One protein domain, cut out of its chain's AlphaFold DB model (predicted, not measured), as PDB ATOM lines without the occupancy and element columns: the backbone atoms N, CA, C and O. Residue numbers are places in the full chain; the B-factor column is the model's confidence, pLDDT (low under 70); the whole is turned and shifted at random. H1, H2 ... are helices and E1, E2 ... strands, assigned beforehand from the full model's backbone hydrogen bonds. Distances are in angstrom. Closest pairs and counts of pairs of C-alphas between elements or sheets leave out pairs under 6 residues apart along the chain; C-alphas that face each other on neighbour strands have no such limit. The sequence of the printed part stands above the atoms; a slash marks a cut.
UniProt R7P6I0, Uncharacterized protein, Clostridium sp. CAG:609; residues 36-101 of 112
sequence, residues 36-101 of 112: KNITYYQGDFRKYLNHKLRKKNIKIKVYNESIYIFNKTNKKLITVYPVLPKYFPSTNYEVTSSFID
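What this domain is: This is residues 36 to 101 of the 112 residues of an uncharacterized protein of Clostridium sp. CAG:609 (UniProt R7P6I0). A small, twisted sheet of three strands, E1 to E3, is only grazed by the helix H1, with its residues 49 to 52, while the short H2 packs on H1 and is not on the sheet. The printed part has 66 residues, with named elements in the order H1, E1, E2, E3, H2; under half of the residues are in them. The sheet, in the order E1, E2, E3, is antiparallel, and the class is mixed, helices and strands. The whole is compact and rounded, with a radius of gyration of the C-alphas of 11.9 A and spans of 33 by 30 by 20 A.

How they stand to each other: E1, residues 58 to 63, E2, residues 66 to 71, and E3, residues 77 to 82, form a meander, each strand the antiparallel neighbour of the one before. The sheet is only just strongly twisted, its C-alphas lying up to 4.1 A off the best plane. E1 and E2 form a hairpin at 154 degrees, with N 59 and O 70 at 2.8 A, within hydrogen-bond range. E2 and E3 form a hairpin at 162 degrees, with N 67 and O 81 at 2.7 A, within hydrogen-bond range. Residues 36 to 37 pair antiparallel with residues 61 to 62 of E1. H1, residues 43 to 52, is on the sheet but only grazes it; its closest C-alpha pair with E1, Leu 49 and Ile 60, is 7.6 A apart. H2, residues 90 to 93, is not on the sheet and touches H1, the closest C-alphas being those of Phe 45 and Tyr 93, 6.5 A. In H1 every O i to N i+4 pair is within hydrogen-bond range; H2 is too short for one.

Where its parts are: E1 spans 16.3 A, E2 16.5 A, E3 14.6 A, H1 14.8 A and H2 5.8 A from first to last C-alpha. C-alpha 43, where H1 begins, is at (108.406, 137.249, 158.723), and C-alpha 93, where H2 ends, at (111.211, 133.900, 153.593).

The domain as a whole: The two C-alphas farthest apart, those of Asn 74 and Ser 98, are 33.3 A apart. The printed part has no cut, and no link is long. The model's pLDDT is under 70 at residues 54 to 55 and 97 to 101.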
ATOM      1  N   LYS A  36     112.104 140.201 142.925       92.62
ATOM      2  CA  LYS A  36     110.924 140.029 143.780       92.62
ATOM      3  C   LYS A  36     110.684 141.279 144.613       92.62
ATOM      4  O   LYS A  36     111.612 141.856 145.182       92.62
ATOM      5  N   ASN A  37     109.432 141.730 144.659       91.12
ATOM      6  CA  ASN A  37     109.053 142.868 145.492       91.12
ATOM      7  C   ASN A  37     108.995 142.446 146.964       91.12
ATOM      8  O   ASN A  37     108.875 141.270 147.285       91.12
ATOM      9  N   ILE A  38     108.988 143.425 147.865       89.94
ATOM     10  CA  ILE A  38     108.862 143.180 149.309       89.94
ATOM     11  C   ILE A  38     107.633 142.338 149.698       89.94
ATOM     12  O   ILE A  38     107.676 141.625 150.693       89.94
ATOM     13  N   THR A  39     106.552 142.410 148.916       88.69
ATOM     14  CA  THR A  39     105.299 141.674 149.145       88.69
ATOM     15  C   THR A  39     105.456 140.164 149.014       88.69
ATOM     16  O   THR A  39     104.682 139.434 149.615       88.69
ATOM     17  N   TYR A  40     106.477 139.709 148.285       90.25
ATOM     18  CA  TYR A  40     106.791 138.292 148.116       90.25
ATOM     19  C   TYR A  40     107.479 137.692 149.339       90.25
ATOM     20  O   TYR A  40     107.692 136.489 149.362       90.25
ATOM     21  N   TYR A  41     107.835 138.503 150.340       90.94
ATOM     22  CA  TYR A  41     108.533 138.058 151.538       90.94
ATOM     23  C   TYR A  41     107.658 138.205 152.785       90.94
ATOM     24  O   TYR A  41     106.819 139.105 152.880       90.94
ATOM     25  N   GLN A  42     107.908 137.360 153.783       92.00
ATOM     26  CA  GLN A  42     107.229 137.351 155.078       92.00
ATOM     27  C   GLN A  42     108.207 137.322 156.264       92.00
ATOM     28  O   GLN A  42     109.431 137.355 156.107       92.00
ATOM     29  N   GLY A  43     107.649 137.348 157.476       90.94
ATOM     30  CA  GLY A  43     108.406 137.249 158.723       90.94
ATOM     31  C   GLY A  43     109.409 138.386 158.944       90.94
ATOM     32  O   GLY A  43     109.210 139.536 158.533       90.94
ATOM     33  N   ASP A  44     110.505 138.061 159.624       90.75
ATOM     34  CA  ASP A  44     111.506 139.050 160.030       90.75
ATOM     35  C   ASP A  44     112.312 139.616 158.861       90.75
ATOM     36  O   ASP A  44     112.793 140.748 158.944       90.75
ATOM     37  N   PHE A  45     112.405 138.889 157.745       91.88
ATOM     38  CA  PHE A  45     113.020 139.424 156.535       91.88
ATOM     39  C   PHE A  45     112.164 140.538 155.920       91.88
ATOM     40  O   PHE A  45     112.685 141.612 155.615       91.88
ATOM     41  N   ARG A  46     110.834 140.370 155.854       91.62
ATOM     42  CA  ARG A  46     109.924 141.453 155.435       91.62
ATOM     43  C   ARG A  46     110.037 142.670 156.354       91.62
ATOM     44  O   ARG A  46     110.111 143.798 155.867       91.62
ATOM     45  N   LYS A  47     110.091 142.463 157.677       91.12
ATOM     46  CA  LYS A  47     110.296 143.556 158.650       91.12
ATOM     47  C   LYS A  47     111.618 144.286 158.401       91.12
ATOM     48  O   LYS A  47     111.648 145.516 158.402       91.12
ATOM     49  N   TYR A  48     112.691 143.547 158.124       90.50
ATOM     50  CA  TYR A  48     113.992 144.109 157.774       90.50
ATOM     51  C   TYR A  48     113.942 144.953 156.487       90.50
ATOM     52  O   TYR A  48     114.418 146.091 156.484       90.50
ATOM     53  N   LEU A  49     113.310 144.452 155.420       89.25
ATOM     54  CA  LEU A  49     113.135 145.204 154.172       89.25
ATOM     55  C   LEU A  49     112.280 146.468 154.386       89.25
ATOM     56  O   LEU A  49     112.631 147.540 153.895       89.25
ATOM     57  N   ASN A  50     111.214 146.383 155.187       88.00
ATOM     58  CA  ASN A  50     110.375 147.530 155.550       88.00
ATOM     59  C   ASN A  50     111.152 148.586 156.342       88.00
ATOM     60  O   ASN A  50     110.998 149.782 156.105       88.00
ATOM     61  N   HIS A  51     112.048 148.174 157.238       86.19
ATOM     62  CA  HIS A  51     112.914 149.111 157.945       86.19
ATOM     63  C   HIS A  51     113.850 149.867 156.986       86.19
ATOM     64  O   HIS A  51     114.129 151.052 157.180       86.19
ATOM     65  N   LYS A  52     114.303 149.219 155.904       79.62
ATOM     66  CA  LYS A  52     115.071 149.879 154.835       79.62
ATOM     67  C   LYS A  52     114.214 150.829 153.982       79.62
ATOM     68  O   LYS A  52     114.774 151.755 153.394       79.62
ATOM     69  N   LEU A  53     112.883 150.680 153.974       72.56
ATOM     70  CA  LEU A  53     111.928 151.578 153.300       72.56
ATOM     71  C   LEU A  53     111.675 152.913 154.029       72.56
ATOM     72  O   LEU A  53     110.830 153.680 153.586       72.56
ATOM     73  N   ARG A  54     112.402 153.243 155.108       68.69
ATOM     74  CA  ARG A  54     112.186 154.465 155.921       68.69
ATOM     75  C   ARG A  54     112.116 155.790 155.140       68.69
ATOM     76  O   ARG A  54     111.609 156.774 155.669       68.69
ATOM     77  N   LYS A  55     112.614 155.850 153.902       68.44
ATOM     78  CA  LYS A  55     112.484 157.030 153.034       68.44
ATOM     79  C   LYS A  55     111.149 156.999 152.283       68.44
ATOM     80  O   LYS A  55     110.779 155.985 151.706       68.44
ATOM     81  N   LYS A  56     110.443 158.132 152.216       70.31
ATOM     82  CA  LYS A  56     109.266 158.254 151.342       70.31
ATOM     83  C   LYS A  56     109.696 158.035 149.881       70.31
ATOM     84  O   LYS A  56     110.773 158.471 149.479       70.31
ATOM     85  N   ASN A  57     108.839 157.374 149.098       83.94
ATOM     86  CA  ASN A  57     108.970 157.242 147.641       83.94
ATOM     87  C   ASN A  57     110.102 156.323 147.109       83.94
ATOM     88  O   ASN A  57     110.698 156.590 146.063       83.94
ATOM     89  N   ILE A  58     110.382 155.207 147.789       89.75
ATOM     90  CA  ILE A  58     111.321 154.177 147.305       89.75
ATOM     91  C   ILE A  58     110.642 152.826 147.061       89.75
ATOM     92  O   ILE A  58     109.617 152.506 147.667       89.75
ATOM     93  N   LYS A  59     111.199 152.048 146.130       90.12
ATOM     94  CA  LYS A  59     110.792 150.688 145.759       90.12
ATOM     95  C   LYS A  59     111.963 149.753 146.027       90.12
ATOM     96  O   LYS A  59     113.076 150.043 145.602       90.12
ATOM     97  N   ILE A  60     111.709 148.641 146.709       91.38
ATOM     98  CA  ILE A  60     112.715 147.606 146.952       91.38
ATOM     99  C   ILE A  60     112.421 146.397 146.075       91.38
ATOM    100  O   ILE A  60     111.272 145.961 145.988       91.38
ATOM    101  N   LYS A  61     113.477 145.860 145.466       92.31
ATOM    102  CA  LYS A  61     113.479 144.557 144.812       92.31
ATOM    103  C   LYS A  61     114.640 143.718 145.316       92.31
ATOM    104  O   LYS A  61     115.738 144.239 145.477       92.31
ATOM    105  N   VAL A  62     114.405 142.432 145.528       91.88
ATOM    106  CA  VAL A  62     115.449 141.466 145.867       91.88
ATOM    107  C   VAL A  62     115.715 140.598 144.642       91.88
ATOM    108  O   VAL A  62     114.782 140.110 144.004       91.88
ATOM    109  N   TYR A  63     116.983 140.474 144.262       91.56
ATOM    110  CA  TYR A  63     117.427 139.710 143.095       91.56
ATOM    111  C   TYR A  63     118.861 139.226 143.321       91.56
ATOM    112  O   TYR A  63     119.699 140.022 143.740       91.56
ATOM    113  N   ASN A  64     119.150 137.947 143.060       88.12
ATOM    114  CA  ASN A  64     120.461 137.329 143.323       88.12
ATOM    115  C   ASN A  64     121.037 137.706 144.698       88.12
ATOM    116  O   ASN A  64     122.157 138.209 144.796       88.12
ATOM    117  N   GLU A  65     120.236 137.537 145.756       89.12
ATOM    118  CA  GLU A  65     120.676 137.761 147.146       89.12
ATOM    119  C   GLU A  65     121.215 139.182 147.398       89.12
ATOM    120  O   GLU A  65     122.000 139.455 148.308       89.12
ATOM    121  N   SER A  66     120.746 140.124 146.579       90.12
ATOM    122  CA  SER A  66     121.024 141.549 146.670       90.12
ATOM    123  C   SER A  66     119.717 142.332 146.700       90.12
ATOM    124  O   SER A  66     118.744 142.015 146.015       90.12
ATOM    125  N   ILE A  67     119.697 143.381 147.508       92.06
ATOM    126  CA  ILE A  67     118.574 144.277 147.746       92.06
ATOM    127  C   ILE A  67     118.821 145.548 146.945       92.06
ATOM    128  O   ILE A  67     119.704 146.342 147.268       92.06
ATOM    129  N   TYR A  68     118.003 145.763 145.929       92.31
ATOM    130  CA  TYR A  68     118.042 146.926 145.060       92.31
ATOM    131  C   TYR A  68     116.995 147.934 145.512       92.31
ATOM    132  O   TYR A  68     115.813 147.606 145.644       92.31
ATOM    133  N   ILE A  69     117.423 149.175 145.733       91.06
ATOM    134  CA  ILE A  69     116.545 150.272 146.132       91.06
ATOM    135  C   ILE A  69     116.436 151.255 144.978       91.06
ATOM    136  O   ILE A  69     117.414 151.895 144.598       91.06
ATOM    137  N   PHE A  70     115.226 151.417 144.465       90.50
ATOM    138  CA  PHE A  70     114.888 152.338 143.390       90.50
ATOM    139  C   PHE A  70     114.086 153.517 143.925       90.50
ATOM    140  O   PHE A  70     113.316 153.393 144.877       90.50
ATOM    141  N   ASN A  71     114.219 154.666 143.278       89.31
ATOM    142  CA  ASN A  71     113.277 155.764 143.442       89.31
ATOM    143  C   ASN A  71     111.992 155.426 142.668       89.31
ATOM    144  O   ASN A  71     112.054 155.070 141.491       89.31
ATOM    145  N   LYS A  72     110.829 155.529 143.315       86.88
ATOM    146  CA  LYS A  72     109.540 155.185 142.692       86.88
ATOM    147  C   LYS A  72     109.166 156.121 141.536       86.88
ATOM    148  O   LYS A  72     108.608 155.645 140.556       86.88
ATOM    149  N   THR A  73     109.493 157.412 141.618       86.69
ATOM    150  CA  THR A  73     109.108 158.416 140.607       86.69
ATOM    151  C   THR A  73     109.952 158.325 139.345       86.69
ATOM    152  O   THR A  73     109.410 158.250 138.251       86.69
ATOM    153  N   ASN A  74     111.281 158.337 139.470       86.31
ATOM    154  CA  ASN A  74     112.163 158.382 138.297       86.31
ATOM    155  C   ASN A  74     112.709 157.004 137.884       86.31
ATOM    156  O   ASN A  74     113.503 156.932 136.948       86.31
ATOM    157  N   LYS A  75     112.316 155.934 138.593       83.19
ATOM    158  CA  LYS A  75     112.746 154.539 138.385       83.19
ATOM    159  C   LYS A  75     114.267 154.329 138.413       83.19
ATOM    160  O   LYS A  75     114.764 153.283 138.013       83.19
ATOM    161  N   LYS A  76     115.044 155.299 138.908       86.38
ATOM    162  CA  LYS A  76     116.503 155.175 138.986       86.38
ATOM    163  C   LYS A  76     116.902 154.363 140.208       86.38
ATOM    164  O   LYS A  76     116.352 154.542 141.299       86.38
ATOM    165  N   LEU A  77     117.904 153.508 140.022       88.12
ATOM    166  CA  LEU A  77     118.584 152.818 141.109       88.12
ATOM    167  C   LEU A  77     119.264 153.853 142.015       88.12
ATOM    168  O   LEU A  77     120.042 154.681 141.545       88.12
ATOM    169  N   ILE A  78     118.945 153.814 143.305       87.44
ATOM    170  CA  ILE A  78     119.559 154.660 144.332       87.44
ATOM    171  C   ILE A  78     120.780 153.947 144.909       87.44
ATOM    172  O   ILE A  78     121.842 154.548 145.031       87.44
ATOM    173  N   THR A  79     120.616 152.684 145.312       88.25
ATOM    174  CA  THR A  79     121.669 151.900 145.970       88.25
ATOM    175  C   THR A  79     121.359 150.402 145.942       88.25
ATOM    176  O   THR A  79     120.209 150.006 145.722       88.25
ATOM    177  N   VAL A  80     122.384 149.587 146.188       89.81
ATOM    178  CA  VAL A  80     122.316 148.125 146.290       89.81
ATOM    179  C   VAL A  80     123.009 147.686 147.576       89.81
ATOM    180  O   VAL A  80     124.092 148.175 147.890       89.81
ATOM    181  N   TYR A  81     122.395 146.757 148.305       88.19
ATOM    182  CA  TYR A  81     122.987 146.112 149.478       88.19
ATOM    183  C   TYR A  81     122.978 144.595 149.311       88.19
ATOM    184  O   TYR A  81     121.997 144.072 148.790       88.19
ATOM    185  N   PRO A  82     123.991 143.866 149.797       89.62
ATOM    186  CA  PRO A  82     123.857 142.424 149.948       89.62
ATOM    187  C   PRO A  82     122.774 142.101 150.989       89.62
ATOM    188  O   PRO A  82     122.580 142.847 151.959       89.62
ATOM    189  N   VAL A  83     122.068 140.987 150.799       89.44
ATOM    190  CA  VAL A  83     121.226 140.403 151.850       89.44
ATOM    191  C   VAL A  83     122.125 140.003 153.024       89.44
ATOM    192  O   VAL A  83     123.244 139.526 152.839       89.44
ATOM    193  N   LEU A  84     121.667 140.244 154.256       89.25
ATOM    194  CA  LEU A  84     122.442 139.856 155.436       89.25
ATOM    195  C   LEU A  84     122.570 138.325 155.499       89.25
ATOM    196  O   LEU A  84     121.565 137.655 155.267       89.25
ATOM    197  N   PRO A  85     123.722 137.770 155.924       88.31
ATOM    198  CA  PRO A  85     123.940 136.320 155.967       88.31
ATOM    199  C   PRO A  85     122.862 135.544 156.734       88.31
ATOM    200  O   PRO A  85     122.481 134.453 156.337       88.31
ATOM    201  N   LYS A  86     122.299 136.141 157.794       91.44
ATOM    202  CA  LYS A  86     121.210 135.540 158.583       91.44
ATOM    203  C   LYS A  86     119.896 135.331 157.822       91.44
ATOM    204  O   LYS A  86     119.023 134.637 158.321       91.44
ATOM    205  N   TYR A  87     119.726 135.992 156.680       89.12
ATOM    206  CA  TYR A  87     118.550 135.874 155.821       89.12
ATOM    207  C   TYR A  87     118.861 135.104 154.534       89.12
ATOM    208  O   TYR A  87     118.062 135.142 153.607       89.12
ATOM    209  N   PHE A  88     120.018 134.442 154.463       86.06
ATOM    210  CA  PHE A  88     120.423 133.648 153.313       86.06
ATOM    211  C   PHE A  88     120.009 132.172 153.498       86.06
ATOM    212  O   PHE A  88     120.266 131.612 154.565       86.06
ATOM    213  N   PRO A  89     119.433 131.511 152.478       86.25
ATOM    214  CA  PRO A  89     118.931 132.097 151.237       86.25
ATOM    215  C   PRO A  89     117.619 132.862 151.470       86.25
ATOM    216  O   PRO A  89     116.750 132.427 152.235       86.25
ATOM    217  N   SER A  90     117.451 133.990 150.771       85.25
ATOM    218  CA  SER A  90     116.255 134.835 150.907       85.25
ATOM    219  C   SER A  90     114.955 134.111 150.532       85.25
ATOM    220  O   SER A  90     113.880 134.479 151.011       85.25
ATOM    221  N   THR A  91     115.062 133.029 149.756       86.69
ATOM    222  CA  THR A  91     113.967 132.139 149.350       86.69
ATOM    223  C   THR A  91     113.211 131.518 150.521       86.69
ATOM    224  O   THR A  91     112.012 131.290 150.414       86.69
ATOM    225  N   ASN A  92     113.867 131.302 151.665       88.69
ATOM    226  CA  ASN A  92     113.230 130.719 152.856       88.69
ATOM    227  C   ASN A  92     112.150 131.623 153.466       88.69
ATOM    228  O   ASN A  92     111.335 131.175 154.268       88.69
ATOM    229  N   TYR A  93     112.159 132.905 153.107       88.44
ATOM    230  CA  TYR A  93     111.211 133.900 153.593       88.44
ATOM    231  C   TYR A  93     110.151 134.244 152.555       88.44
ATOM    232  O   TYR A  93     109.395 135.190 152.772       88.44
ATOM    233  N   GLU A  94     110.116 133.547 151.422       89.00
ATOM    234  CA  GLU A  94     109.131 133.802 150.383       89.00
ATOM    235  C   GLU A  94     107.754 133.268 150.773       89.00
ATOM    236  O   GLU A  94     107.621 132.250 151.452       89.00
ATOM    237  N   VAL A  95     106.713 133.983 150.358       85.50
ATOM    238  CA  VAL A  95     105.332 133.526 150.504       85.50
ATOM    239  C   VAL A  95     105.076 132.486 149.413       85.50
ATOM    240  O   VAL A  95     105.209 132.790 148.228       85.50
ATOM    241  N   THR A  96     104.726 131.258 149.794       72.25
ATOM    242  CA  THR A  96     104.297 130.231 148.838       72.25
ATOM    243  C   THR A  96     102.983 130.652 148.180       72.25
ATOM    244  O   THR A  96     102.102 131.216 148.830       72.25
ATOM    245  N   SER A  97     102.858 130.381 146.881       57.25
ATOM    246  CA  SER A  97     101.803 130.850 145.969       57.25
ATOM    247  C   SER A  97     100.357 130.584 146.402       57.25
ATOM    248  O   SER A  97      99.457 131.215 145.864       57.25
ATOM    249  N   SER A  98     100.110 129.749 147.411       53.34
ATOM    250  CA  SER A  98      98.773 129.488 147.956       53.34
ATOM    251  C   SER A  98      98.096 130.687 148.648       53.34
ATOM    252  O   SER A  98      96.943 130.565 149.044       53.34
ATOM    253  N   PHE A  99      98.774 131.833 148.791       50.56
ATOM    254  CA  PHE A  99      98.220 133.062 149.391       50.56
ATOM    255  C   PHE A  99      98.145 134.268 148.438       50.56
ATOM    256  O   PHE A  99      97.684 135.334 148.846       50.56
ATOM    257  N   ILE A 100      98.628 134.148 147.197       52.53
ATOM    258  CA  ILE A 100      98.730 135.297 146.277       52.53
ATOM    259  C   ILE A 100      97.419 135.508 145.501       52.53
ATOM    260  O   ILE A 100      97.032 136.653 145.279       52.53
ATOM    261  N   ASP A 101      96.666 134.439 145.226       47.22
ATOM    262  CA  ASP A 101      95.394 134.504 144.485       47.22
ATOM    263  C   ASP A 101      94.242 135.165 145.269       47.22
ATOM    264  O   ASP A 101      93.170 135.395 144.721       47.22
TER     265      ASP A 101